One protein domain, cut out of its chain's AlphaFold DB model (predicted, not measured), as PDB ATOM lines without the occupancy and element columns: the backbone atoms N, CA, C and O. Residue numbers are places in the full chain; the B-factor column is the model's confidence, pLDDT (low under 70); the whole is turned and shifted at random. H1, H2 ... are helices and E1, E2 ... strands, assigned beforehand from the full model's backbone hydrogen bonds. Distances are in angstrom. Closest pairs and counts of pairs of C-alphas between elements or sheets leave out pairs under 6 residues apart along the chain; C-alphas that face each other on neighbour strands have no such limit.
ATOM      1  N   ARG A   6     -79.148 -68.189  17.841       79.12
ATOM      2  CA  ARG A   6     -78.402 -67.188  17.076       79.12
ATOM      3  C   ARG A   6     -78.791 -65.771  17.492       79.12
ATOM      4  O   ARG A   6     -77.908 -64.994  17.815       79.12
ATOM      5  N   GLU A   7     -80.090 -65.494  17.597       82.50
ATOM      6  CA  GLU A   7     -80.606 -64.203  18.079       82.50
ATOM      7  C   GLU A   7     -80.146 -63.902  19.512       82.50
ATOM      8  O   GLU A   7     -79.817 -62.761  19.816       82.50
ATOM      9  N   MET A   8     -80.040 -64.921  20.377       78.81
ATOM     10  CA  MET A   8     -79.491 -64.750  21.730       78.81
ATOM     11  C   MET A   8     -78.000 -64.375  21.727       78.81
ATOM     12  O   MET A   8     -77.606 -63.485  22.472       78.81
ATOM     13  N   ARG A   9     -77.171 -64.993  20.870       77.81
ATOM     14  CA  ARG A   9     -75.744 -64.626  20.753       77.81
ATOM     15  C   ARG A   9     -75.538 -63.248  20.144       77.81
ATOM     16  O   ARG A   9     -74.637 -62.536  20.572       77.81
ATOM     17  N   ASP A  10     -76.337 -62.897  19.142       85.69
ATOM     18  CA  ASP A  10     -76.241 -61.596  18.482       85.69
ATOM     19  C   ASP A  10     -76.628 -60.476  19.470       85.69
ATOM     20  O   ASP A  10     -75.915 -59.480  19.575       85.69
ATOM     21  N   LEU A  11     -77.666 -60.691  20.295       84.56
ATOM     22  CA  LEU A  11     -78.035 -59.790  21.396       84.56
ATOM     23  C   LEU A  11     -76.950 -59.687  22.477       84.56
ATOM     24  O   LEU A  11     -76.603 -58.580  22.883       84.56
ATOM     25  N   GLU A  12     -76.383 -60.811  22.929       80.56
ATOM     26  CA  GLU A  12     -75.272 -60.809  23.894       80.56
ATOM     27  C   GLU A  12     -74.054 -60.049  23.356       80.56
ATOM     28  O   GLU A  12     -73.418 -59.286  24.085       80.56
ATOM     29  N   TYR A  13     -73.740 -60.228  22.071       81.75
ATOM     30  CA  TYR A  13     -72.643 -59.527  21.418       81.75
ATOM     31  C   TYR A  13     -72.909 -58.021  21.328       81.75
ATOM     32  O   TYR A  13     -72.038 -57.230  21.689       81.75
ATOM     33  N   GLU A  14     -74.108 -57.608  20.911       84.31
ATOM     34  CA  GLU A  14     -74.497 -56.194  20.871       84.31
ATOM     35  C   GLU A  14     -74.474 -55.539  22.258       84.31
ATOM     36  O   GLU A  14     -73.989 -54.416  22.403       84.31
ATOM     37  N   GLU A  15     -74.961 -56.223  23.295       84.38
ATOM     38  CA  GLU A  15     -74.902 -55.714  24.666       84.38
ATOM     39  C   GLU A  15     -73.467 -55.567  25.171       84.38
ATOM     40  O   GLU A  15     -73.148 -54.585  25.847       84.38
ATOM     41  N   LEU A  16     -72.594 -56.524  24.848       81.62
ATOM     42  CA  LEU A  16     -71.183 -56.468  25.216       81.62
ATOM     43  C   LEU A  16     -70.473 -55.301  24.519       81.62
ATOM     44  O   LEU A  16     -69.682 -54.603  25.155       81.62
ATOM     45  N   GLN A  17     -70.772 -55.060  23.238       80.81
ATOM     46  CA  GLN A  17     -70.239 -53.916  22.492       80.81
ATOM     47  C   GLN A  17     -70.711 -52.593  23.101       80.81
ATOM     48  O   GLN A  17     -69.876 -51.752  23.426       80.81
ATOM     49  N   LYS A  18     -72.013 -52.449  23.382       83.12
ATOM     50  CA  LYS A  18     -72.567 -51.241  24.019       83.12
ATOM     51  C   LYS A  18     -71.956 -50.957  25.390       83.12
ATOM     52  O   LYS A  18     -71.675 -49.806  25.708       83.12
ATOM     53  N   ARG A  19     -71.733 -51.990  26.213       81.25
ATOM     54  CA  ARG A  19     -71.069 -51.827  27.519       81.25
ATOM     55  C   ARG A  19     -69.631 -51.341  27.362       81.25
ATOM     56  O   ARG A  19     -69.244 -50.408  28.055       81.25
ATOM     57  N   ARG A  20     -68.874 -51.927  26.429       79.38
ATOM     58  CA  ARG A  20     -67.489 -51.522  26.143       79.38
ATOM     59  C   ARG A  20     -67.392 -50.106  25.586       79.38
ATOM     60  O   ARG A  20     -66.468 -49.385  25.941       79.38
ATOM     61  N   GLU A  21     -68.317 -49.709  24.716       82.12
ATOM     62  CA  GLU A  21     -68.381 -48.341  24.192       82.12
ATOM     63  C   GLU A  21     -68.655 -47.336  25.311       82.12
ATOM     64  O   GLU A  21     -67.911 -46.369  25.444       82.12
ATOM     65  N   LYS A  22     -69.642 -47.614  26.172       84.06
ATOM     66  CA  LYS A  22     -69.968 -46.751  27.314       84.06
ATOM     67  C   LYS A  22     -68.795 -46.614  28.285       84.06
ATOM     68  O   LYS A  22     -68.456 -45.508  28.684       84.06
ATOM     69  N   GLU A  23     -68.149 -47.726  28.627       78.94
ATOM     70  CA  GLU A  23     -66.969 -47.734  29.498       78.94
ATOM     71  C   GLU A  23     -65.808 -46.934  28.884       78.94
ATOM     72  O   GLU A  23     -65.164 -46.142  29.568       78.94
ATOM     73  N   ARG A  24     -65.574 -47.061  27.571       77.75
ATOM     74  CA  ARG A  24     -64.567 -46.255  26.864       77.75
ATOM     75  C   ARG A  24     -64.894 -44.765  26.867       77.75
ATOM     76  O   ARG A  24     -63.979 -43.963  27.038       77.75
ATOM     77  N   GLU A  25     -66.154 -44.388  26.661       83.81
ATOM     78  CA  GLU A  25     -66.580 -42.984  26.718       83.81
ATOM     79  C   GLU A  25     -66.399 -42.395  28.120       83.81
ATOM     80  O   GLU A  25     -65.877 -41.289  28.249       83.81
ATOM     81  N   GLU A  26     -66.750 -43.147  29.167       85.50
ATOM     82  CA  GLU A  26     -66.563 -42.745  30.567       85.50
ATOM     83  C   GLU A  26     -65.077 -42.559  30.910       85.50
ATOM     84  O   GLU A  26     -64.690 -41.539  31.487       85.50
ATOM     85  N   ILE A  27     -64.225 -43.506  30.501       80.94
ATOM     86  CA  ILE A  27     -62.770 -43.406  30.670       80.94
ATOM     87  C   ILE A  27     -62.241 -42.163  29.955       80.94
ATOM     88  O   ILE A  27     -61.490 -41.387  30.551       80.94
ATOM     89  N   LYS A  28     -62.652 -41.957  28.699       82.75
ATOM     90  CA  LYS A  28     -62.221 -40.825  27.879       82.75
ATOM     91  C   LYS A  28     -62.612 -39.492  28.512       82.75
ATOM     92  O   LYS A  28     -61.734 -38.662  28.709       82.75
ATOM     93  N   GLN A  29     -63.880 -39.309  28.884       85.94
ATOM     94  CA  GLN A  29     -64.352 -38.074  29.519       85.94
ATOM     95  C   GLN A  29     -63.608 -37.787  30.819       85.94
ATOM     96  O   GLN A  29     -63.120 -36.680  31.025       85.94
ATOM     97  N   SER A  30     -63.456 -38.790  31.686       84.31
ATOM     98  CA  SER A  30     -62.811 -38.549  32.976       84.31
ATOM     99  C   SER A  30     -61.306 -38.274  32.842       84.31
ATOM    100  O   SER A  30     -60.737 -37.555  33.664       84.31
ATOM    101  N   LEU A  31     -60.651 -38.827  31.814       85.69
ATOM    102  CA  LEU A  31     -59.255 -38.520  31.507       85.69
ATOM    103  C   LEU A  31     -59.112 -37.133  30.863       85.69
ATOM    104  O   LEU A  31     -58.196 -36.397  31.223       85.69
ATOM    105  N   GLU A  32     -60.029 -36.749  29.971       84.94
ATOM    106  CA  GLU A  32     -60.104 -35.390  29.414       84.94
ATOM    107  C   GLU A  32     -60.236 -34.345  30.518       84.94
ATOM    108  O   GLU A  32     -59.514 -33.355  30.504       84.94
ATOM    109  N   GLU A  33     -61.106 -34.567  31.503       86.00
ATOM    110  CA  GLU A  33     -61.262 -33.666  32.648       86.00
ATOM    111  C   GLU A  33     -59.974 -33.549  33.476       86.00
ATOM    112  O   GLU A  33     -59.579 -32.445  33.857       86.00
ATOM    113  N   ALA A  34     -59.289 -34.671  33.721       82.56
ATOM    114  CA  ALA A  34     -58.045 -34.698  34.491       82.56
ATOM    115  C   ALA A  34     -56.874 -33.998  33.773       82.56
ATOM    116  O   ALA A  34     -56.044 -33.368  34.429       82.56
ATOM    117  N   LEU A  35     -56.810 -34.094  32.440       84.75
ATOM    118  CA  LEU A  35     -55.748 -33.512  31.611       84.75
ATOM    119  C   LEU A  35     -56.024 -32.046  31.222       84.75
ATOM    120  O   LEU A  35     -55.102 -31.226  31.230       84.75
ATOM    121  N   ASN A  36     -57.282 -31.677  30.953       78.38
ATOM    122  CA  ASN A  36     -57.655 -30.308  30.567       78.38
ATOM    123  C   ASN A  36     -57.366 -29.280  31.663       78.38
ATOM    124  O   ASN A  36     -57.077 -28.125  31.350       78.38
ATOM    125  N   ALA A  37     -57.394 -29.690  32.935       70.06
ATOM    126  CA  ALA A  37     -56.997 -28.841  34.059       70.06
ATOM    127  C   ALA A  37     -55.567 -28.276  33.915       70.06
ATOM    128  O   ALA A  37     -55.221 -27.287  34.552       70.06
ATOM    129  N   GLU A  38     -54.753 -28.880  33.049       67.12
ATOM    130  CA  GLU A  38     -53.313 -28.654  32.935       67.12
ATOM    131  C   GLU A  38     -52.915 -28.152  31.540       67.12
ATOM    132  O   GLU A  38     -51.740 -28.157  31.182       67.12
ATOM    133  N   SER A  39     -53.889 -27.708  30.732       79.19
ATOM    134  CA  SER A  39     -53.690 -27.333  29.320       79.19
ATOM    135  C   SER A  39     -53.141 -28.475  28.447       79.19
ATOM    136  O   SER A  39     -52.450 -28.232  27.454       79.19
ATOM    137  N   ILE A  40     -53.452 -29.721  28.818       89.31
ATOM    138  CA  ILE A  40     -53.105 -30.932  28.071       89.31
ATOM    139  C   ILE A  40     -54.362 -31.417  27.352       89.31
ATOM    140  O   ILE A  40     -55.369 -31.735  27.980       89.31
ATOM    141  N   GLU A  41     -54.298 -31.486  26.029       91.19
ATOM    142  CA  GLU A  41     -55.385 -31.946  25.176       91.19
ATOM    143  C   GLU A  41     -55.270 -33.457  24.954       91.19
ATOM    144  O   GLU A  41     -54.222 -33.953  24.543       91.19
ATOM    145  N   LEU A  42     -56.348 -34.204  25.185       90.44
ATOM    146  CA  LEU A  42     -56.412 -35.615  24.810       90.44
ATOM    147  C   LEU A  42     -56.780 -35.750  23.325       90.44
ATOM    148  O   LEU A  42     -57.835 -35.284  22.904       90.44
ATOM    149  N   LEU A  43     -55.949 -36.440  22.541       90.88
ATOM    150  CA  LEU A  43     -56.189 -36.674  21.112       90.88
ATOM    151  C   LEU A  43     -56.845 -38.027  20.837       90.88
ATOM    152  O   LEU A  43     -57.828 -38.108  20.098       90.88
ATOM    153  N   SER A  44     -56.311 -39.106  21.412       90.44
ATOM    154  CA  SER A  44     -56.847 -40.452  21.198       90.44
ATOM    155  C   SER A  44     -56.555 -41.403  22.355       90.44
ATOM    156  O   SER A  44     -55.613 -41.215  23.123       90.44
ATOM    157  N   ILE A  45     -57.382 -42.444  22.459       88.94
ATOM    158  CA  ILE A  45     -57.164 -43.594  23.335       88.94
ATOM    159  C   ILE A  45     -57.402 -44.852  22.501       88.94
ATOM    160  O   ILE A  45     -58.528 -45.112  22.073       88.94
ATOM    161  N   ASP A  46     -56.354 -45.645  22.310       88.12
ATOM    162  CA  ASP A  46     -56.419 -46.938  21.633       88.12
ATOM    163  C   ASP A  46     -56.254 -48.060  22.661       88.12
ATOM    164  O   ASP A  46     -55.251 -48.130  23.368       88.12
ATOM    165  N   SER A  47     -57.227 -48.965  22.766       82.31
ATOM    166  CA  SER A  47     -57.125 -50.105  23.685       82.31
ATOM    167  C   SER A  47     -56.277 -51.232  23.094       82.31
ATOM    168  O   SER A  47     -56.481 -51.614  21.939       82.31
ATOM    169  N   SER A  48     -55.440 -51.846  23.919       77.88
ATOM    170  CA  SER A  48     -54.698 -53.077  23.633       77.88
ATOM    171  C   SER A  48     -55.015 -54.154  24.681       77.88
ATOM    172  O   SER A  48     -55.806 -53.909  25.591       77.88
ATOM    173  N   SER A  49     -54.446 -55.356  24.549       76.44
ATOM    174  CA  SER A  49     -54.622 -56.424  25.549       76.44
ATOM    175  C   SER A  49     -54.048 -56.063  26.917       76.44
ATOM    176  O   SER A  49     -54.553 -56.548  27.925       76.44
ATOM    177  N   ASP A  50     -53.032 -55.200  26.936       77.88
ATOM    178  CA  ASP A  50     -52.180 -54.978  28.105       77.88
ATOM    179  C   ASP A  50     -52.408 -53.588  28.729       77.88
ATOM    180  O   ASP A  50     -51.796 -53.246  29.733       77.88
ATOM    181  N   GLY A  51     -53.306 -52.782  28.152       86.38
ATOM    182  CA  GLY A  51     -53.572 -51.411  28.588       86.38
ATOM    183  C   GLY A  51     -54.051 -50.515  27.453       86.38
ATOM    184  O   GLY A  51     -54.468 -50.983  26.385       86.38
ATOM    185  N   TYR A  52     -53.963 -49.209  27.662       86.75
ATOM    186  CA  TYR A  52     -54.359 -48.186  26.703       86.75
ATOM    187  C   TYR A  52     -53.140 -47.436  26.174       86.75
ATOM    188  O   TYR A  52     -52.219 -47.096  26.911       86.75
ATOM    189  N   LYS A  53     -53.152 -47.125  24.882       91.31
ATOM    190  CA  LYS A  53     -52.251 -46.153  24.278       91.31
ATOM    191  C   LYS A  53     -52.982 -44.822  24.194       91.31
ATOM    192  O   LYS A  53     -53.932 -44.676  23.432       91.31
ATOM    193  N   VAL A  54     -52.536 -43.867  24.991       90.00
ATOM    194  CA  VAL A  54     -53.124 -42.539  25.123       90.00
ATOM    195  C   VAL A  54     -52.246 -41.549  24.372       90.00
ATOM    196  O   VAL A  54     -51.051 -41.468  24.640       90.00
ATOM    197  N   VAL A  55     -52.816 -40.795  23.438       91.38
ATOM    198  CA  VAL A  55     -52.111 -39.721  22.732       91.38
ATOM    199  C   VAL A  55     -52.616 -38.384  23.243       91.38
ATOM    200  O   VAL A  55     -53.821 -38.136  23.246       91.38
ATOM    201  N   VAL A  56     -51.695 -37.523  23.659       91.88
ATOM    202  CA  VAL A  56     -51.977 -36.175  24.155       91.88
ATOM    203  C   VAL A  56     -51.243 -35.134  23.319       91.88
ATOM    204  O   VAL A  56     -50.221 -35.427  22.699       91.88
ATOM    205  N   ALA A  57     -51.739 -33.906  23.337       92.19
ATOM    206  CA  ALA A  57     -51.060 -32.739  22.811       92.19
ATOM    207  C   ALA A  57     -50.929 -31.668  23.887       92.19
ATOM    208  O   ALA A  57     -51.821 -31.462  24.706       92.19
ATOM    209  N   PHE A  58     -49.817 -30.949  23.865       90.38
ATOM    210  CA  PHE A  58     -49.587 -29.801  24.732       90.38
ATOM    211  C   PHE A  58     -48.802 -28.740  23.964       90.38
ATOM    212  O   PHE A  58     -48.091 -29.038  23.002       90.38
ATOM    213  N   THR A  59     -48.972 -27.479  24.354       90.25
ATOM    214  CA  THR A  59     -48.298 -26.347  23.706       90.25
ATOM    215  C   THR A  59     -47.372 -25.668  24.699       90.25
ATOM    216  O   THR A  59     -47.819 -25.236  25.758       90.25
ATOM    217  N   LEU A  60     -46.094 -25.550  24.343       87.44
ATOM    218  CA  LEU A  60     -45.075 -24.841  25.118       87.44
ATOM    219  C   LEU A  60     -44.420 -23.801  24.210       87.44
ATOM    220  O   LEU A  60     -44.005 -24.127  23.102       87.44
ATOM    221  N   ASP A  61     -44.375 -22.542  24.648       84.88
ATOM    222  CA  ASP A  61     -43.808 -21.414  23.886       84.88
ATOM    223  C   ASP A  61     -44.349 -21.274  22.450       84.88
ATOM    224  O   ASP A  61     -43.643 -20.871  21.527       84.88
ATOM    225  N   GLY A  62     -45.620 -21.633  22.240       84.50
ATOM    226  CA  GLY A  62     -46.266 -21.610  20.923       84.50
ATOM    227  C   GLY A  62     -45.939 -22.806  20.020       84.50
ATOM    228  O   GLY A  62     -46.518 -22.910  18.940       84.50
ATOM    229  N   PHE A  63     -45.077 -23.730  20.453       86.88
ATOM    230  CA  PHE A  63     -44.836 -24.996  19.769       86.88
ATOM    231  C   PHE A  63     -45.766 -26.083  20.319       86.88
ATOM    232  O   PHE A  63     -45.734 -26.409  21.508       86.88
ATOM    233  N   ARG A  64     -46.614 -26.640  19.448       90.50
ATOM    234  CA  ARG A  64     -47.500 -27.761  19.779       90.50
ATOM    235  C   ARG A  64     -46.748 -29.073  19.584       90.50
ATOM    236  O   ARG A  64     -46.285 -29.355  18.480       90.50
ATOM    237  N   GLN A  65     -46.686 -29.886  20.632       87.50
ATOM    238  CA  GLN A  65     -46.116 -31.225  20.590       87.50
ATOM    239  C   GLN A  65     -47.194 -32.271  20.879       87.50
ATOM    240  O   GLN A  65     -48.046 -32.071  21.743       87.50
ATOM    241  N   GLU A  66     -47.131 -33.391  20.159       90.19
ATOM    242  CA  GLU A  66     -47.971 -34.568  20.372       90.19
ATOM    243  C   GLU A  66     -47.126 -35.709  20.930       90.19
ATOM    244  O   GLU A  66     -45.994 -35.927  20.485       90.19
ATOM    245  N   ASP A  67     -47.670 -36.442  21.897       88.19
ATOM    246  CA  ASP A  67     -46.975 -37.565  22.502       88.19
ATOM    247  C   ASP A  67     -47.898 -38.717  22.892       88.19
ATOM    248  O   ASP A  67     -49.070 -38.523  23.198       88.19
ATOM    249  N   GLY A  68     -47.349 -39.930  22.856       89.31
ATOM    250  CA  GLY A  68     -48.045 -41.170  23.159       89.31
ATOM    251  C   GLY A  68     -47.528 -41.794  24.448       89.31
ATOM    252  O   GLY A  68     -46.330 -42.030  24.596       89.31
ATOM    253  N   PHE A  69     -48.450 -42.141  25.336       89.12
ATOM    254  CA  PHE A  69     -48.195 -42.785  26.613       89.12
ATOM    255  C   PHE A  69     -48.915 -44.127  26.678       89.12
ATOM    256  O   PHE A  69     -50.026 -44.277  26.170       89.12
ATOM    257  N   TYR A  70     -48.285 -45.097  27.329       89.88
ATOM    258  CA  TYR A  70     -48.956 -46.324  27.740       89.88
ATOM    259  C   TYR A  70     -49.554 -46.124  29.131       89.88
ATOM    260  O   TYR A  70     -48.875 -45.591  30.016       89.88
ATOM    261  N   TRP A  71     -50.819 -46.512  29.270       90.69
ATOM    262  CA  TRP A  71     -51.579 -46.534  30.510       90.69
ATOM    263  C   TRP A  71     -51.965 -47.981  30.819       90.69
ATOM    264  O   TRP A  71     -52.806 -48.563  30.124       90.69
ATOM    265  N   ASP A  72     -51.316 -48.562  31.821       88.12
ATOM    266  CA  ASP A  72     -51.510 -49.966  32.186       88.12
ATOM    267  C   ASP A  72     -52.851 -50.163  32.919       88.12
ATOM    268  O   ASP A  72     -53.375 -49.242  33.546       88.12
ATOM    269  N   LEU A  73     -53.440 -51.362  32.836       84.12
ATOM    270  CA  LEU A  73     -54.766 -51.639  33.424       84.12
ATOM    271  C   LEU A  73     -54.791 -51.547  34.960       84.12
ATOM    272  O   LEU A  73     -55.856 -51.367  35.551       84.12
ATOM    273  N   ASP A  74     -53.637 -51.715  35.601       87.56
ATOM    274  CA  ASP A  74     -53.425 -51.607  37.042       87.56
ATOM    275  C   ASP A  74     -52.921 -50.221  37.482       87.56
ATOM    276  O   ASP A  74     -52.897 -49.931  38.680       87.56
ATOM    277  N   GLU A  75     -52.565 -49.343  36.539       87.94
ATOM    278  CA  GLU A  75     -52.140 -47.971  36.814       87.94
ATOM    279  C   GLU A  75     -53.367 -47.086  37.077       87.94
ATOM    280  O   GLU A  75     -54.301 -46.996  36.273       87.94
ATOM    281  N   SER A  76     -53.379 -46.391  38.217       88.44
ATOM    282  CA  SER A  76     -54.480 -45.480  38.521       88.44
ATOM    283  C   SER A  76     -54.477 -44.282  37.565       88.44
ATOM    284  O   SER A  76     -53.436 -43.832  37.085       88.44
ATOM    285  N   ARG A  77     -55.656 -43.700  37.321       87.06
ATOM    286  CA  ARG A  77     -55.782 -42.479  36.504       87.06
ATOM    287  C   ARG A  77     -54.920 -41.330  37.042       87.06
ATOM    288  O   ARG A  77     -54.396 -40.536  36.263       87.06
ATOM    289  N   GLU A  78     -54.808 -41.212  38.364       88.31
ATOM    290  CA  GLU A  78     -54.005 -40.172  39.011       88.31
ATOM    291  C   GLU A  78     -52.509 -40.392  38.761       88.31
ATOM    292  O   GLU A  78     -51.814 -39.449  38.380       88.31
ATOM    293  N   ASP A  79     -52.034 -41.634  38.875       90.31
ATOM    294  CA  ASP A  79     -50.644 -41.993  38.577       90.31
ATOM    295  C   ASP A  79     -50.300 -41.719  37.111       90.31
ATOM    296  O   ASP A  79     -49.302 -41.048  36.827       90.31
ATOM    297  N   PHE A  80     -51.179 -42.126  36.191       90.19
ATOM    298  CA  PHE A  80     -51.025 -41.851  34.767       90.19
ATOM    299  C   PHE A  80     -50.988 -40.342  34.477       90.19
ATOM    300  O   PHE A  80     -50.107 -39.845  33.773       90.19
ATOM    301  N   THR A  81     -51.909 -39.575  35.064       89.38
ATOM    302  CA  THR A  81     -51.943 -38.114  34.893       89.38
ATOM    303  C   THR A  81     -50.659 -37.473  35.428       89.38
ATOM    304  O   THR A  81     -50.060 -36.624  34.766       89.38
ATOM    305  N   ASN A  82     -50.174 -37.914  36.591       89.88
ATOM    306  CA  ASN A  82     -48.921 -37.442  37.180       89.88
ATOM    307  C   ASN A  82     -47.693 -37.812  36.333       89.88
ATOM    308  O   ASN A  82     -46.745 -37.031  36.255       89.88
ATOM    309  N   LYS A  83     -47.700 -38.972  35.674       89.62
ATOM    310  CA  LYS A  83     -46.668 -39.393  34.715       89.62
ATOM    311  C   LYS A  83     -46.618 -38.466  33.501       89.62
ATOM    312  O   LYS A  83     -45.532 -38.010  33.146       89.62
ATOM    313  N   VAL A  84     -47.770 -38.123  32.918       90.06
ATOM    314  CA  VAL A  84     -47.853 -37.152  31.810       90.06
ATOM    315  C   VAL A  84     -47.376 -35.765  32.261       90.06
ATOM    316  O   VAL A  84     -46.583 -35.134  31.564       90.06
ATOM    317  N   LYS A  85     -47.776 -35.306  33.453       88.50
ATOM    318  CA  LYS A  85     -47.319 -34.023  34.018       88.50
ATOM    319  C   LYS A  85     -45.809 -33.964  34.180       88.50
ATOM    320  O   LYS A  85     -45.180 -33.063  33.640       88.50
ATOM    321  N   LYS A  86     -45.222 -34.960  34.852       89.06
ATOM    322  CA  LYS A  86     -43.766 -35.049  35.054       89.06
ATOM    323  C   LYS A  86     -43.006 -35.009  33.733       89.06
ATOM    324  O   LYS A  86     -41.951 -34.392  33.655       89.06
ATOM    325  N   TYR A  87     -43.544 -35.650  32.698       87.50
ATOM    326  CA  TYR A  87     -42.967 -35.603  31.362       87.50
ATOM    327  C   TYR A  87     -42.969 -34.187  30.772       87.50
ATOM    328  O   TYR A  87     -41.948 -33.721  30.272       87.50
ATOM    329  N   ILE A  88     -44.099 -33.484  30.855       88.56
ATOM    330  CA  ILE A  88     -44.227 -32.114  30.344       88.56
ATOM    331  C   ILE A  88     -43.363 -31.143  31.150       88.56
ATOM    332  O   ILE A  88     -42.704 -30.289  30.560       88.56
ATOM    333  N   ASP A  89     -43.323 -31.279  32.474       88.81
ATOM    334  CA  ASP A  89     -42.480 -30.451  33.336       88.81
ATOM    335  C   ASP A  89     -40.997 -30.660  33.029       88.81
ATOM    336  O   ASP A  89     -40.262 -29.685  32.899       88.81
ATOM    337  N   TYR A  90     -40.575 -31.896  32.757       86.50
ATOM    338  CA  TYR A  90     -39.220 -32.157  32.277       86.50
ATOM    339  C   TYR A  90     -38.924 -31.456  30.938       86.50
ATOM    340  O   TYR A  90     -37.844 -30.902  30.747       86.50
ATOM    341  N   ILE A  91     -39.884 -31.393  30.006       87.00
ATOM    342  CA  ILE A  91     -39.707 -30.627  28.758       87.00
ATOM    343  C   ILE A  91     -39.593 -29.124  29.036       87.00
ATOM    344  O   ILE A  91     -38.802 -28.449  28.372       87.00
ATOM    345  N   LYS A  92     -40.353 -28.586  29.997       88.19
ATOM    346  CA  LYS A  92     -40.221 -27.182  30.416       88.19
ATOM    347  C   LYS A  92     -38.822 -26.914  30.969       88.19
ATOM    348  O   LYS A  92     -38.177 -25.974  30.515       88.19
ATOM    349  N   GLU A  93     -38.316 -27.778  31.848       88.94
ATOM    350  CA  GLU A  93     -36.950 -27.676  32.383       88.94
ATOM    351  C   GLU A  93     -35.900 -27.681  31.261       88.94
ATOM    352  O   GLU A  93     -34.990 -26.854  31.249       88.94
ATOM    353  N   LEU A  94     -36.050 -28.562  30.269       86.75
ATOM    354  CA  LEU A  94     -35.160 -28.611  29.106       86.75
ATOM    355  C   LEU A  94     -35.188 -27.314  28.286       86.75
ATOM    356  O   LEU A  94     -34.138 -26.848  27.840       86.75
ATOM    357  N   ARG A  95     -36.374 -26.724  28.098       88.12
ATOM    358  CA  ARG A  95     -36.552 -25.443  27.397       88.12
ATOM    359  C   ARG A  95     -35.940 -24.276  28.167       88.12
ATOM    360  O   ARG A  95     -35.397 -23.369  27.541       88.12
ATOM    361  N   GLU A  96     -35.973 -24.310  29.495       90.38
ATOM    362  CA  GLU A  96     -35.310 -23.312  30.340       90.38
ATOM    363  C   GLU A  96     -33.783 -23.453  30.306       90.38
ATOM    364  O   GLU A  96     -33.070 -22.452  30.210       90.38
ATOM    365  N   GLN A  97     -33.269 -24.685  30.345       90.00
ATOM    366  CA  GLN A  97     -31.827 -24.953  30.347       90.00
ATOM    367  C   GLN A  97     -31.176 -24.740  28.972       90.00
ATOM    368  O   GLN A  97     -30.056 -24.231  28.893       90.00
ATOM    369  N   TYR A  98     -31.863 -25.108  27.886       89.00
ATOM    370  CA  TYR A  98     -31.331 -25.089  26.518       89.00
ATOM    371  C   TYR A  98     -32.284 -24.406  25.514       89.00
ATOM    372  O   TYR A  98     -32.632 -24.999  24.486       89.00
ATOM    373  N   PRO A  99     -32.682 -23.141  25.744       90.81
ATOM    374  CA  PRO A  99     -33.745 -22.481  24.978       90.81
ATOM    375  C   PRO A  99     -33.455 -22.408  23.476       90.81
ATOM    376  O   PRO A  99     -34.338 -22.636  22.652       90.81
ATOM    377  N   GLU A 100     -32.207 -22.127  23.099       91.31
ATOM    378  CA  GLU A 100     -31.822 -22.012  21.690       91.31
ATOM    379  C   GLU A 100     -31.831 -23.366  20.969       91.31
ATOM    380  O   GLU A 100     -32.278 -23.447  19.824       91.31
ATOM    381  N   TYR A 101     -31.428 -24.449  21.640       89.62
ATOM    382  CA  TYR A 101     -31.484 -25.793  21.057       89.62
ATOM    383  C   TYR A 101     -32.927 -26.276  20.908       89.62
ATOM    384  O   TYR A 101     -33.281 -26.848  19.878       89.62
ATOM    385  N   CYS A 102     -33.798 -25.982  21.873       88.69
ATOM    386  CA  CYS A 102     -35.220 -26.285  21.738       88.69
ATOM    387  C   CYS A 102     -35.846 -25.537  20.550       88.69
ATOM    388  O   CYS A 102     -36.500 -26.168  19.725       88.69
ATOM    389  N   LYS A 103     -35.562 -24.237  20.374       89.94
ATOM    390  CA  LYS A 103     -36.034 -23.470  19.203       89.94
ATOM    391  C   LYS A 103     -35.525 -24.033  17.875       89.94
ATOM    392  O   LYS A 103     -36.278 -24.103  16.907       89.94
ATOM    393  N   GLN A 104     -34.255 -24.432  17.811       90.19
ATOM    394  CA  GLN A 104     -33.683 -25.063  16.618       90.19
ATOM    395  C   GLN A 104     -34.362 -26.402  16.309       90.19
ATOM    396  O   GLN A 104     -34.697 -26.665  15.153       90.19
ATOM    397  N   ASN A 105     -34.614 -27.225  17.330       88.50
ATOM    398  CA  ASN A 105     -35.351 -28.476  17.176       88.50
ATOM    399  C   ASN A 105     -36.777 -28.223  16.664       88.50
ATOM    400  O   ASN A 105     -37.182 -28.837  15.679       88.50
ATOM    401  N   ASP A 106     -37.500 -27.278  17.270       88.88
ATOM    402  CA  ASP A 106     -38.859 -26.891  16.874       88.88
ATOM    403  C   ASP A 106     -38.902 -26.440  15.402       88.88
ATOM    404  O   ASP A 106     -39.789 -26.840  14.635       88.88
ATOM    405  N   TYR A 107     -37.898 -25.669  14.967       90.12
ATOM    406  CA  TYR A 107     -37.759 -25.242  13.577       90.12
ATOM    407  C   TYR A 107     -37.537 -26.426  12.629       90.12
ATOM    408  O   TYR A 107     -38.256 -26.546  11.634       90.12
ATOM    409  N   ILE A 108     -36.586 -27.315  12.935       89.94
ATOM    410  CA  ILE A 108     -36.320 -28.508  12.117       89.94
ATOM    411  C   ILE A 108     -37.581 -29.362  12.024       89.94
ATOM    412  O   ILE A 108     -37.965 -29.746  10.928       89.94
ATOM    413  N   GLN A 109     -38.266 -29.623  13.138       87.06
ATOM    414  CA  GLN A 109     -39.468 -30.460  13.137       87.06
ATOM    415  C   GLN A 109     -40.602 -29.875  12.305       87.06
ATOM    416  O   GLN A 109     -41.259 -30.610  11.570       87.06
ATOM    417  N   THR A 110     -40.786 -28.557  12.364       89.06
ATOM    418  CA  THR A 110     -41.793 -27.858  11.558       89.06
ATOM    419  C   THR A 110     -41.473 -27.916  10.059       89.06
ATOM    420  O   THR A 110     -42.384 -27.933   9.237       89.06
ATOM    421  N   ASN A 111     -40.188 -27.972   9.692       91.50
ATOM    422  CA  ASN A 111     -39.721 -27.868   8.303       91.50
ATOM    423  C   ASN A 111     -39.086 -29.158   7.755       91.50
ATOM    424  O   ASN A 111     -38.512 -29.150   6.666       91.50
ATOM    425  N   ARG A 112     -39.181 -30.273   8.485       90.62
ATOM    426  CA  ARG A 112     -38.518 -31.538   8.129       90.62
ATOM    427  C   ARG A 112     -39.038 -32.139   6.825       90.62
ATOM    428  O   ARG A 112     -38.327 -32.906   6.190       90.62
ATOM    429  N   ASP A 113     -40.281 -31.845   6.455       92.25
ATOM    430  CA  ASP A 113     -40.950 -32.416   5.293       92.25
ATOM    431  C   ASP A 113     -41.135 -31.319   4.238       92.25
ATOM    432  O   ASP A 113     -41.910 -30.379   4.417       92.25
ATOM    433  N   PHE A 114     -40.443 -31.444   3.108       92.44
ATOM    434  CA  PHE A 114     -40.641 -30.579   1.952       92.44
ATOM    435  C   PHE A 114     -41.681 -31.176   1.008       92.44
ATOM    436  O   PHE A 114     -41.607 -32.339   0.596       92.44
ATOM    437  N   TYR A 115     -42.642 -30.342   0.618       94.50
ATOM    438  CA  TYR A 115     -43.766 -30.754  -0.200       94.50
ATOM    439  C   TYR A 115     -44.058 -29.761  -1.322       94.50
ATOM    440  O   TYR A 115     -44.266 -28.567  -1.088       94.50
ATOM    441  N   LYS A 116     -44.160 -30.263  -2.557       94.31
ATOM    442  CA  LYS A 116     -44.583 -29.457  -3.703       94.31
ATOM    443  C   LYS A 116     -45.559 -30.211  -4.598       94.31
ATOM    444  O   LYS A 116     -45.301 -31.333  -5.017       94.31
ATOM    445  N   LYS A 117     -46.668 -29.553  -4.942       95.50
ATOM    446  CA  LYS A 117     -47.612 -30.012  -5.968       95.50
ATOM    447  C   LYS A 117     -47.274 -29.381  -7.313       95.50
ATOM    448  O   LYS A 117     -46.978 -28.187  -7.379       95.50
ATOM    449  N   ILE A 118     -47.403 -30.160  -8.380       93.50
ATOM    450  CA  ILE A 118     -47.381 -29.679  -9.761       93.50
ATOM    451  C   ILE A 118     -48.600 -30.221 -10.507       93.50
ATOM    452  O   ILE A 118     -48.969 -31.382 -10.355       93.50
ATOM    453  N   THR A 119     -49.245 -29.382 -11.313       95.44
ATOM    454  CA  THR A 119     -50.377 -29.793 -12.150       95.44
ATOM    455  C   THR A 119     -49.938 -29.831 -13.605       95.44
ATOM    456  O   THR A 119     -49.494 -28.820 -14.142       95.44
ATOM    457  N   LEU A 120     -50.082 -30.991 -14.244       93.31
ATOM    458  CA  LEU A 120     -49.715 -31.224 -15.640       93.31
ATOM    459  C   LEU A 120     -50.935 -31.687 -16.439       93.31
ATOM    460  O   LEU A 120     -51.875 -32.257 -15.885       93.31
ATOM    461  N   THR A 121     -50.919 -31.460 -17.749       94.81
ATOM    462  CA  THR A 121     -51.989 -31.907 -18.648       94.81
ATOM    463  C   THR A 121     -51.629 -33.253 -19.267       94.81
ATOM    464  O   THR A 121     -50.572 -33.394 -19.873       94.81
ATOM    465  N   HIS A 122     -52.528 -34.229 -19.164       89.12
ATOM    466  CA  HIS A 122     -52.422 -35.525 -19.825       89.12
ATOM    467  C   HIS A 122     -53.706 -35.796 -20.613       89.12
ATOM    468  O   HIS A 122     -54.785 -35.867 -20.024       89.12
ATOM    469  N   MET A 123     -53.593 -35.920 -21.940       89.75
ATOM    470  CA  MET A 123     -54.734 -36.131 -22.851       89.75
ATOM    471  C   MET A 123     -55.865 -35.096 -22.677       89.75
ATOM    472  O   MET A 123     -57.040 -35.436 -22.715       89.75
ATOM    473  N   GLY A 124     -55.519 -33.829 -22.425       91.75
ATOM    474  CA  GLY A 124     -56.492 -32.748 -22.197       91.75
ATOM    475  C   GLY A 124     -57.020 -32.630 -20.760       91.75
ATOM    476  O   GLY A 124     -57.644 -31.624 -20.429       91.75
ATOM    477  N   TYR A 125     -56.715 -33.582 -19.873       93.12
ATOM    478  CA  TYR A 125     -57.120 -33.545 -18.465       93.12
ATOM    479  C   TYR A 125     -55.990 -33.041 -17.567       93.12
ATOM    480  O   TYR A 125     -54.841 -33.463 -17.705       93.12
ATOM    481  N   LYS A 126     -56.313 -32.175 -16.600       95.12
ATOM    482  CA  LYS A 126     -55.364 -31.753 -15.561       95.12
ATOM    483  C   LYS A 126     -55.184 -32.873 -14.537       95.12
ATOM    484  O   LYS A 126     -56.161 -33.365 -13.979       95.12
ATOM    485  N   ARG A 127     -53.936 -33.249 -14.271       94.69
ATOM    486  CA  ARG A 127     -53.542 -34.211 -13.237       94.69
ATOM    487  C   ARG A 127     -52.550 -33.561 -12.282       94.69
ATOM    488  O   ARG A 127     -51.681 -32.805 -12.713       94.69
ATOM    489  N   THR A 128     -52.684 -33.858 -10.994       95.25
ATOM    490  CA  THR A 128     -51.784 -33.358  -9.948       95.25
ATOM    491  C   THR A 128     -50.748 -34.421  -9.615       95.25
ATOM    492  O   THR A 128     -51.097 -35.573  -9.377       95.25
ATOM    493  N   TYR A 129     -49.489 -34.010  -9.587       92.06
ATOM    494  CA  TYR A 129     -48.340 -34.802  -9.177       92.06
ATOM    495  C   TYR A 129     -47.700 -34.148  -7.954       92.06
ATOM    496  O   TYR A 129     -47.804 -32.933  -7.755       92.06
ATOM    497  N   GLU A 130     -47.047 -34.957  -7.129       93.62
ATOM    498  CA  GLU A 130     -46.502 -34.535  -5.844       93.62
ATOM    499  C   GLU A 130     -45.018 -34.884  -5.759       93.62
ATOM    500  O   GLU A 130     -44.622 -36.005  -6.070       93.62
ATOM    501  N   LEU A 131     -44.220 -33.927  -5.297       92.56
ATOM    502  CA  LEU A 131     -42.857 -34.134  -4.834       92.56
ATOM    503  C   LEU A 131     -42.875 -34.068  -3.305       92.56
ATOM    504  O   LEU A 131     -43.302 -33.060  -2.736       92.56
ATOM    505  N   LYS A 132     -42.427 -35.147  -2.661       94.12
ATOM    506  CA  LYS A 132     -42.295 -35.256  -1.204       94.12
ATOM    507  C   LYS A 132     -40.852 -35.600  -0.878       94.12
ATOM    508  O   LYS A 132     -40.365 -36.617  -1.364       94.12
ATOM    509  N   LEU A 133     -40.192 -34.776  -0.075       92.44
ATOM    510  CA  LEU A 133     -38.834 -35.019   0.402       92.44
ATOM    511  C   LEU A 133     -38.816 -34.891   1.923       92.44
ATOM    512  O   LEU A 133     -39.279 -33.891   2.460       92.44
ATOM    513  N   LYS A 134     -38.272 -35.898   2.603       91.38
ATOM    514  CA  LYS A 134     -38.041 -35.865   4.046       91.38
ATOM    515  C   LYS A 134     -36.591 -35.446   4.288       91.38
ATOM    516  O   LYS A 134     -35.678 -36.190   3.946       91.38
ATOM    517  N   LEU A 135     -36.398 -34.242   4.813       91.75
ATOM    518  CA  LEU A 135     -35.106 -33.583   5.030       91.75
ATOM    519  C   LEU A 135     -34.493 -33.911   6.401       91.75
ATOM    520  O   LEU A 135     -33.281 -33.805   6.570       91.75
ATOM    521  N   ALA A 136     -35.313 -34.318   7.371       85.94
ATOM    522  CA  ALA A 136     -34.873 -34.802   8.678       85.94
ATOM    523  C   ALA A 136     -35.867 -35.818   9.262       85.94
ATOM    524  O   ALA A 136     -37.045 -35.850   8.898       85.94
ATOM    525  N   ASP A 137     -35.397 -36.648  10.193       76.06
ATOM    526  CA  ASP A 137     -36.257 -37.552  10.956       76.06
ATOM    527  C   ASP A 137     -37.089 -36.830  12.031       76.06
ATOM    528  O   ASP A 137     -36.869 -35.662  12.363       76.06
ATOM    529  N   TYR A 138     -38.100 -37.532  12.558       70.50
ATOM    530  CA  TYR A 138     -38.912 -37.017  13.662       70.50
ATOM    531  C   TYR A 138     -38.101 -36.979  14.953       70.50
ATOM    532  O   TYR A 138     -37.550 -38.002  15.356       70.50
ATOM    533  N   LEU A 139     -38.075 -35.823  15.610       70.19
ATOM    534  CA  LEU A 139     -37.379 -35.587  16.873       70.19
ATOM    535  C   LEU A 139     -38.304 -34.773  17.789       70.19
ATOM    536  O   LEU A 139     -38.490 -33.577  17.593       70.19
ATOM    537  N   LYS A 140     -38.922 -35.425  18.771       71.94
ATOM    538  CA  LYS A 140     -39.775 -34.782  19.786       71.94
ATOM    539  C   LYS A 140     -38.998 -34.596  21.087       71.94
ATOM    540  O   LYS A 140     -38.091 -35.377  21.327       71.94
ATOM    541  N   LEU A 141     -39.345 -33.632  21.937       73.62
ATOM    542  CA  LEU A 141     -38.685 -33.466  23.241       73.62
ATOM    543  C   LEU A 141     -39.331 -34.328  24.341       73.62
ATOM    544  O   LEU A 141     -40.542 -34.495  24.303       73.62
ATOM    545  N   PRO A 142     -38.571 -34.787  25.356       65.56
ATOM    546  CA  PRO A 142     -37.150 -35.093  25.266       65.56
ATOM    547  C   PRO A 142     -36.904 -36.020  24.078       65.56
ATOM    548  O   PRO A 142     -37.720 -36.907  23.837       65.56
ATOM    549  N   ASN A 143     -35.795 -35.787  23.364       58.78
ATOM    550  CA  ASN A 143     -35.376 -36.445  22.116       58.78
ATOM    551  C   ASN A 143     -35.208 -37.967  22.256       58.78
ATOM    552  O   ASN A 143     -34.129 -38.519  22.086       58.78
ATOM    553  N   THR A 144     -36.298 -38.654  22.557       52.09
ATOM    554  CA  THR A 144     -36.386 -40.078  22.815       52.09
ATOM    555  C   THR A 144     -36.899 -40.740  21.548       52.09
ATOM    556  O   THR A 144     -37.970 -40.424  21.023       52.09
ATOM    557  N   THR A 145     -36.097 -41.650  21.007       46.12
ATOM    558  CA  THR A 145     -36.583 -42.601  20.006       46.12
ATOM    559  C   THR A 145     -37.182 -43.794  20.746       46.12
ATOM    560  O   THR A 145     -36.831 -44.054  21.897       46.12
ATOM    561  N   SER A 146     -38.046 -44.574  20.095       40.16
ATOM    562  CA  SER A 146     -38.625 -45.805  20.667       40.16
ATOM    563  C   SER A 146     -37.586 -46.841  21.132       40.16
ATOM    564  O   SER A 146     -37.953 -47.821  21.770       40.16
ATOM    565  N   CYS A 147     -36.305 -46.637  20.800       39.44
ATOM    566  CA  CYS A 147     -35.186 -47.519  21.118       39.44
ATOM    567  C   CYS A 147     -34.037 -46.812  21.869       39.44
ATOM    568  O   CYS A 147     -32.996 -47.435  22.080       39.44
ATOM    569  N   SER A 148     -34.149 -45.525  22.232       40.34
ATOM    570  CA  SER A 148     -33.026 -44.807  22.856       40.34
ATOM    571  C   SER A 148     -32.943 -45.065  24.355       40.34
ATOM    572  O   SER A 148     -33.874 -44.772  25.102       40.34
ATOM    573  N   VAL A 149     -31.767 -45.515  24.789       42.28
ATOM    574  CA  VAL A 149     -31.345 -45.587  26.190       42.28
ATOM    575  C   VAL A 149     -30.460 -44.363  26.458       42.28
ATOM    576  O   VAL A 149     -29.236 -44.447  26.433       42.28
ATOM    577  N   GLY A 150     -31.068 -43.185  26.599       44.91
ATOM    578  CA  GLY A 150     -30.361 -41.924  26.831       44.91
ATOM    579  C   GLY A 150     -31.337 -40.834  27.264       44.91
ATOM    580  O   GLY A 150     -32.383 -40.671  26.641       44.91
ATOM    581  N   GLY A 151     -31.032 -40.141  28.365       54.84
ATOM    582  CA  GLY A 151     -31.866 -39.056  28.894       54.84
ATOM    583  C   GLY A 151     -32.004 -37.897  27.902       54.84
ATOM    584  O   GLY A 151     -31.142 -37.707  27.042       54.84
ATOM    585  N   GLY A 152     -33.083 -37.119  28.024       58.78
ATOM    586  CA  GLY A 152     -33.406 -36.013  27.113       58.78
ATOM    587  C   GLY A 152     -32.275 -35.002  26.920       58.78
ATOM    588  O   GLY A 152     -32.104 -34.487  25.816       58.78
ATOM    589  N   ASP A 153     -31.453 -34.800  27.949       60.59
ATOM    590  CA  ASP A 153     -30.299 -33.897  27.951       60.59
ATOM    591  C   ASP A 153     -29.224 -34.320  26.936       60.59
ATOM    592  O   ASP A 153     -28.702 -33.489  26.188       60.59
ATOM    593  N   TYR A 154     -28.918 -35.624  26.859       66.44
ATOM    594  CA  TYR A 154     -27.914 -36.159  25.929       66.44
ATOM    595  C   TYR A 154     -28.311 -35.869  24.480       66.44
ATOM    596  O   TYR A 154     -27.494 -35.466  23.651       66.44
ATOM    597  N   GLU A 155     -29.593 -36.030  24.179       72.00
ATOM    598  CA  GLU A 155     -30.095 -35.881  22.825       72.00
ATOM    599  C   GLU A 155     -30.404 -34.418  22.453       72.00
ATOM    600  O   GLU A 155     -30.432 -34.089  21.267       72.00
ATOM    601  N   ILE A 156     -30.582 -33.511  23.423       78.06
ATOM    602  CA  ILE A 156     -30.592 -32.056  23.177       78.06
ATOM    603  C   ILE A 156     -29.195 -31.551  22.815       78.06
ATOM    604  O   ILE A 156     -29.065 -30.736  21.900       78.06
ATOM    605  N   GLY A 157     -28.141 -32.075  23.445       77.06
ATOM    606  CA  GLY A 157     -26.758 -31.702  23.126       77.06
ATOM    607  C   GLY A 157     -26.356 -31.989  21.673       77.06
ATOM    608  O   GLY A 157     -25.441 -31.361  21.146       77.06
ATOM    609  N   ARG A 158     -27.073 -32.890  20.987       81.50
ATOM    610  CA  ARG A 158     -26.869 -33.229  19.569       81.50
ATOM    611  C   ARG A 158     -27.583 -32.288  18.595       81.50
ATOM    612  O   ARG A 158     -27.450 -32.460  17.385       81.50
ATOM    613  N   THR A 159     -28.327 -31.299  19.090       84.38
ATOM    614  CA  THR A 159     -29.070 -30.349  18.246       84.38
ATOM    615  C   THR A 159     -28.186 -29.632  17.220       84.38
ATOM    616  O   THR A 159     -28.577 -29.631  16.055       84.38
ATOM    617  N   PRO A 160     -26.985 -29.113  17.556       87.81
ATOM    618  CA  PRO A 160     -26.133 -28.452  16.562       87.81
ATOM    619  C   PRO A 160     -25.766 -29.362  15.384       87.81
ATOM    620  O   PRO A 160     -25.947 -28.983  14.233       87.81
ATOM    621  N   GLN A 161     -25.363 -30.607  15.665       88.25
ATOM    622  CA  GLN A 161     -25.063 -31.592  14.620       88.25
ATOM    623  C   GLN A 161     -26.277 -31.837  13.713       88.25
ATOM    624  O   GLN A 161     -26.142 -31.939  12.498       88.25
ATOM    625  N   ARG A 162     -27.479 -31.922  14.292       85.94
ATOM    626  CA  ARG A 162     -28.716 -32.150  13.534       85.94
ATOM    627  C   ARG A 162     -29.098 -30.952  12.667       85.94
ATOM    628  O   ARG A 162     -29.629 -31.150  11.579       85.94
ATOM    629  N   VAL A 163     -28.822 -29.727  13.120       90.00
ATOM    630  CA  VAL A 163     -28.972 -28.511  12.302       90.00
ATOM    631  C   VAL A 163     -28.040 -28.577  11.092       90.00
ATOM    632  O   VAL A 163     -28.487 -28.337   9.970       90.00
ATOM    633  N   ASP A 164     -26.780 -28.964  11.294       91.75
ATOM    634  CA  ASP A 164     -25.809 -29.105  10.205       91.75
ATOM    635  C   ASP A 164     -26.238 -30.180   9.195       91.75
ATOM    636  O   ASP A 164     -26.196 -29.957   7.984       91.75
ATOM    637  N   GLU A 165     -26.706 -31.334   9.679       91.50
ATOM    638  CA  GLU A 165     -27.236 -32.415   8.841       91.50
ATOM    639  C   GLU A 165     -28.485 -31.977   8.059       91.50
ATOM    640  O   GLU A 165     -28.576 -32.239   6.860       91.50
ATOM    641  N   PHE A 166     -29.420 -31.264   8.696       93.12
ATOM    642  CA  PHE A 166     -30.622 -30.737   8.045       93.12
ATOM    643  C   PHE A 166     -30.281 -29.749   6.923       93.12
ATOM    644  O   PHE A 166     -30.785 -29.887   5.807       93.12
ATOM    645  N   ASN A 167     -29.382 -28.796   7.185       94.06
ATOM    646  CA  ASN A 167     -28.937 -27.831   6.179       94.06
ATOM    647  C   ASN A 167     -28.227 -28.528   5.013       94.06
ATOM    648  O   ASN A 167     -28.540 -28.277   3.852       94.06
ATOM    649  N   LYS A 168     -27.347 -29.489   5.310       96.31
ATOM    650  CA  LYS A 168     -26.672 -30.284   4.280       96.31
ATOM    651  C   LYS A 168     -27.658 -31.086   3.425       96.31
ATOM    652  O   LYS A 168     -27.468 -31.203   2.216       96.31
ATOM    653  N   ASN A 169     -28.708 -31.642   4.027       95.44
ATOM    654  CA  ASN A 169     -29.747 -32.359   3.288       95.44
ATOM    655  C   ASN A 169     -30.528 -31.426   2.355       95.44
ATOM    656  O   ASN A 169     -30.891 -31.845   1.254       95.44
ATOM    657  N   ILE A 170     -30.757 -30.172   2.758       95.62
ATOM    658  CA  ILE A 170     -31.339 -29.146   1.883       95.62
ATOM    659  C   ILE A 170     -30.424 -28.886   0.684       95.62
ATOM    660  O   ILE A 170     -30.911 -28.922  -0.444       95.62
ATOM    661  N   ASP A 171     -29.124 -28.685   0.905       97.06
ATOM    662  CA  ASP A 171     -28.166 -28.430  -0.179       97.06
ATOM    663  C   ASP A 171     -28.148 -29.583  -1.194       97.06
ATOM    664  O   ASP A 171     -28.333 -29.373  -2.393       97.06
ATOM    665  N   ILE A 172     -28.051 -30.826  -0.707       96.44
ATOM    666  CA  ILE A 172     -28.088 -32.030  -1.552       96.44
ATOM    667  C   ILE A 172     -29.405 -32.116  -2.339       96.44
ATOM    668  O   ILE A 172     -29.410 -32.483  -3.516       96.44
ATOM    669  N   ALA A 173     -30.536 -31.792  -1.707       95.19
ATOM    670  CA  ALA A 173     -31.833 -31.803  -2.373       95.19
ATOM    671  C   ALA A 173     -31.928 -30.729  -3.467       95.19
ATOM    672  O   ALA A 173     -32.508 -30.989  -4.523       95.19
ATOM    673  N   ILE A 174     -31.360 -29.542  -3.240       96.12
ATOM    674  CA  ILE A 174     -31.294 -28.470  -4.241       96.12
ATOM    675  C   ILE A 174     -30.486 -28.936  -5.451       96.12
ATOM    676  O   ILE A 174     -30.992 -28.848  -6.572       96.12
ATOM    677  N   ASP A 175     -29.290 -29.481  -5.233       97.25
ATOM    678  CA  ASP A 175     -28.420 -29.965  -6.311       97.25
ATOM    679  C   ASP A 175     -29.115 -31.051  -7.145       97.25
ATOM    680  O   ASP A 175     -29.206 -30.942  -8.370       97.25
ATOM    681  N   ALA A 176     -29.733 -32.038  -6.489       96.12
ATOM    682  CA  ALA A 176     -30.474 -33.096  -7.173       96.12
ATOM    683  C   ALA A 176     -31.650 -32.556  -8.014       96.12
ATOM    684  O   ALA A 176     -31.933 -33.056  -9.109       96.12
ATOM    685  N   LEU A 177     -32.352 -31.526  -7.529       94.81
ATOM    686  CA  LEU A 177     -33.439 -30.889  -8.277       94.81
ATOM    687  C   LEU A 177     -32.920 -30.077  -9.469       94.81
ATOM    688  O   LEU A 177     -33.572 -30.066 -10.518       94.81
ATOM    689  N   LEU A 178     -31.764 -29.424  -9.346       96.75
ATOM    690  CA  LEU A 178     -31.114 -28.724 -10.457       96.75
ATOM    691  C   LEU A 178     -30.693 -29.700 -11.561       96.75
ATOM    692  O   LEU A 178     -30.970 -29.430 -12.736       96.75
ATOM    693  N   ASP A 179     -30.132 -30.851 -11.196       96.12
ATOM    694  CA  ASP A 179     -29.794 -31.923 -12.137       96.12
ATOM    695  C   ASP A 179     -31.040 -32.445 -12.863       96.12
ATOM    696  O   ASP A 179     -31.068 -32.523 -14.095       96.12
ATOM    697  N   CYS A 180     -32.134 -32.683 -12.130       94.31
ATOM    698  CA  CYS A 180     -33.416 -33.065 -12.727       94.31
ATOM    699  C   CYS A 180     -33.922 -32.011 -13.730       94.31
ATOM    700  O   CYS A 180     -34.423 -32.353 -14.806       94.31
ATOM    701  N   ILE A 181     -33.792 -30.718 -13.411       94.56
ATOM    702  CA  ILE A 181     -34.163 -29.625 -14.322       94.56
ATOM    703  C   ILE A 181     -33.283 -29.651 -15.578       94.56
ATOM    704  O   ILE A 181     -33.800 -29.465 -16.686       94.56
ATOM    705  N   ALA A 182     -31.975 -29.865 -15.431       95.00
ATOM    706  CA  ALA A 182     -31.047 -29.953 -16.552       95.00
ATOM    707  C   ALA A 182     -31.404 -31.126 -17.479       95.00
ATOM    708  O   ALA A 182     -31.530 -30.927 -18.691       95.00
ATOM    709  N   GLU A 183     -31.671 -32.311 -16.923       95.00
ATOM    710  CA  GLU A 183     -32.122 -33.476 -17.688       95.00
ATOM    711  C   GLU A 183     -33.437 -33.216 -18.429       95.00
ATOM    712  O   GLU A 183     -33.564 -33.536 -19.614       95.00
ATOM    713  N   LEU A 184     -34.427 -32.614 -17.765       93.81
ATOM    714  CA  LEU A 184     -35.712 -32.300 -18.389       93.81
ATOM    715  C   LEU A 184     -35.559 -31.293 -19.534       93.81
ATOM    716  O   LEU A 184     -36.205 -31.450 -20.572       93.81
ATOM    717  N   LYS A 185     -34.687 -30.286 -19.386       94.00
ATOM    718  CA  LYS A 185     -34.355 -29.358 -20.478       94.00
ATOM    719  C   LYS A 185     -33.740 -30.104 -21.655       94.00
ATOM    720  O   LYS A 185     -34.200 -29.916 -22.776       94.00
ATOM    721  N   GLN A 186     -32.761 -30.976 -21.414       94.06
ATOM    722  CA  GLN A 186     -32.155 -31.771 -22.483       94.06
ATOM    723  C   GLN A 186     -33.197 -32.612 -23.217       94.06
ATOM    724  O   GLN A 186     -33.201 -32.610 -24.439       94.06
ATOM    725  N   ARG A 187     -34.112 -33.274 -22.497       93.81
ATOM    726  CA  ARG A 187     -35.194 -34.068 -23.106       93.81
ATOM    727  C   ARG A 187     -36.169 -33.216 -23.919       93.81
ATOM    728  O   ARG A 187     -36.624 -33.664 -24.958       93.81
ATOM    729  N   LYS A 188     -36.484 -31.998 -23.465       91.31
ATOM    730  CA  LYS A 188     -37.408 -31.088 -24.162       91.31
ATOM    731  C   LYS A 188     -36.865 -30.592 -25.505       91.31
ATOM    732  O   LYS A 188     -37.656 -30.368 -26.411       91.31
ATOM    733  N   TYR A 189     -35.558 -30.359 -25.594       86.94
ATOM    734  CA  TYR A 189     -34.902 -29.754 -26.761       86.94
ATOM    735  C   TYR A 189     -34.060 -30.761 -27.564       86.94
ATOM    736  O   TYR A 189     -33.186 -30.348 -28.323       86.94
ATOM    737  N   LYS A 190     -34.251 -32.070 -27.338       75.12
ATOM    738  CA  LYS A 190     -33.505 -33.135 -28.032       75.12
ATOM    739  C   LYS A 190     -34.072 -33.491 -29.409       75.12
ATOM    740  O   LYS A 190     -33.387 -34.186 -30.151       75.12
TER     741      LYS A 190
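This is residues 6 to 190 of the 191 residues of an uncharacterized protein of Caldibacillus thermoamylovorans (UniProt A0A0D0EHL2). The model is a flat arch with long, spread-out ends: one side is a strongly twisted three-stranded sheet, E1 E2 E3, with H1 and H2 packed on it, and H2 leads to a corner with H3. Beyond that corner the long hairpin E4 E5 and the long helix H5 diverge; residues 6 to 23 of H1, the hairpin tip at residues 121 to 126, and residues 174 to 190 stick out. The printed part has 185 residues, with five named helices and five named strands in the order H1 E1 E2 E3 H2 H3 E4 E5 H4 H5, a mixed class; both sheets are antiparallel. It is only just loose, close to extended, with a radius of gyration of the C-alphas of 23.7 A and spans of 74 by 56 by 28 A.

H1, residues 6 to 36, is on the sheet of E1, residues 40 to 47, E2, residues 51 to 60, and E3, residues 63 to 72, at a height over the sheet of 9.6 A; its closest C-alpha to E1 is that of Glu 32, 5.9 A from Leu 42. The strands form a meander, each the antiparallel neighbour of the one before; N 43 and O 55 are 2.8 A apart, as are N 54 and O 69. E1 bends by 57 degrees at residue 43. H2, residues 77 to 97, is also on this sheet, at a height of 9.1 A, giving two layers, helices on one face of a sheet. H1 and H2 only just touch, with 3 pairs of C-alphas within 8 A, the closest Leu 35 and Thr 81 at 6.8 A. H3, residues 99 to 111, only grazes the sheet. E4, residues 113 to 122, and E5, residues 125 to 134, form an antiparallel hairpin, with N 118 and O 129 2.9 A apart. H4, residues 152 to 156, is close to but not clearly touching H3. H5, residues 159 to 188, touches H3 at a shallow tilt of 25 degrees, the same way, closest at the C-alphas of Tyr 101 and Thr 159, 5.9 A. In all five helices every O i to N i+4 pair is within hydrogen-bond range.

H1 begins at C-alpha 6 (-78.402, -67.188, 17.076) and is 44.4 A long. H2 measures 30.3 A, E4 27.8 A and E5 29.6 A. H5, 43.2 A, ends at C-alpha 188 (-37.408, -31.088, -24.162).

The C-alphas of Met 8 and Lys 190, the two farthest apart, are 74.8 A apart. The printed part has no cut. The link E5 to H4, residues 135 to 151, is long. Mean pLDDT of the printed part is 85.2; residue 38 and residues 142 to 154 are under 70.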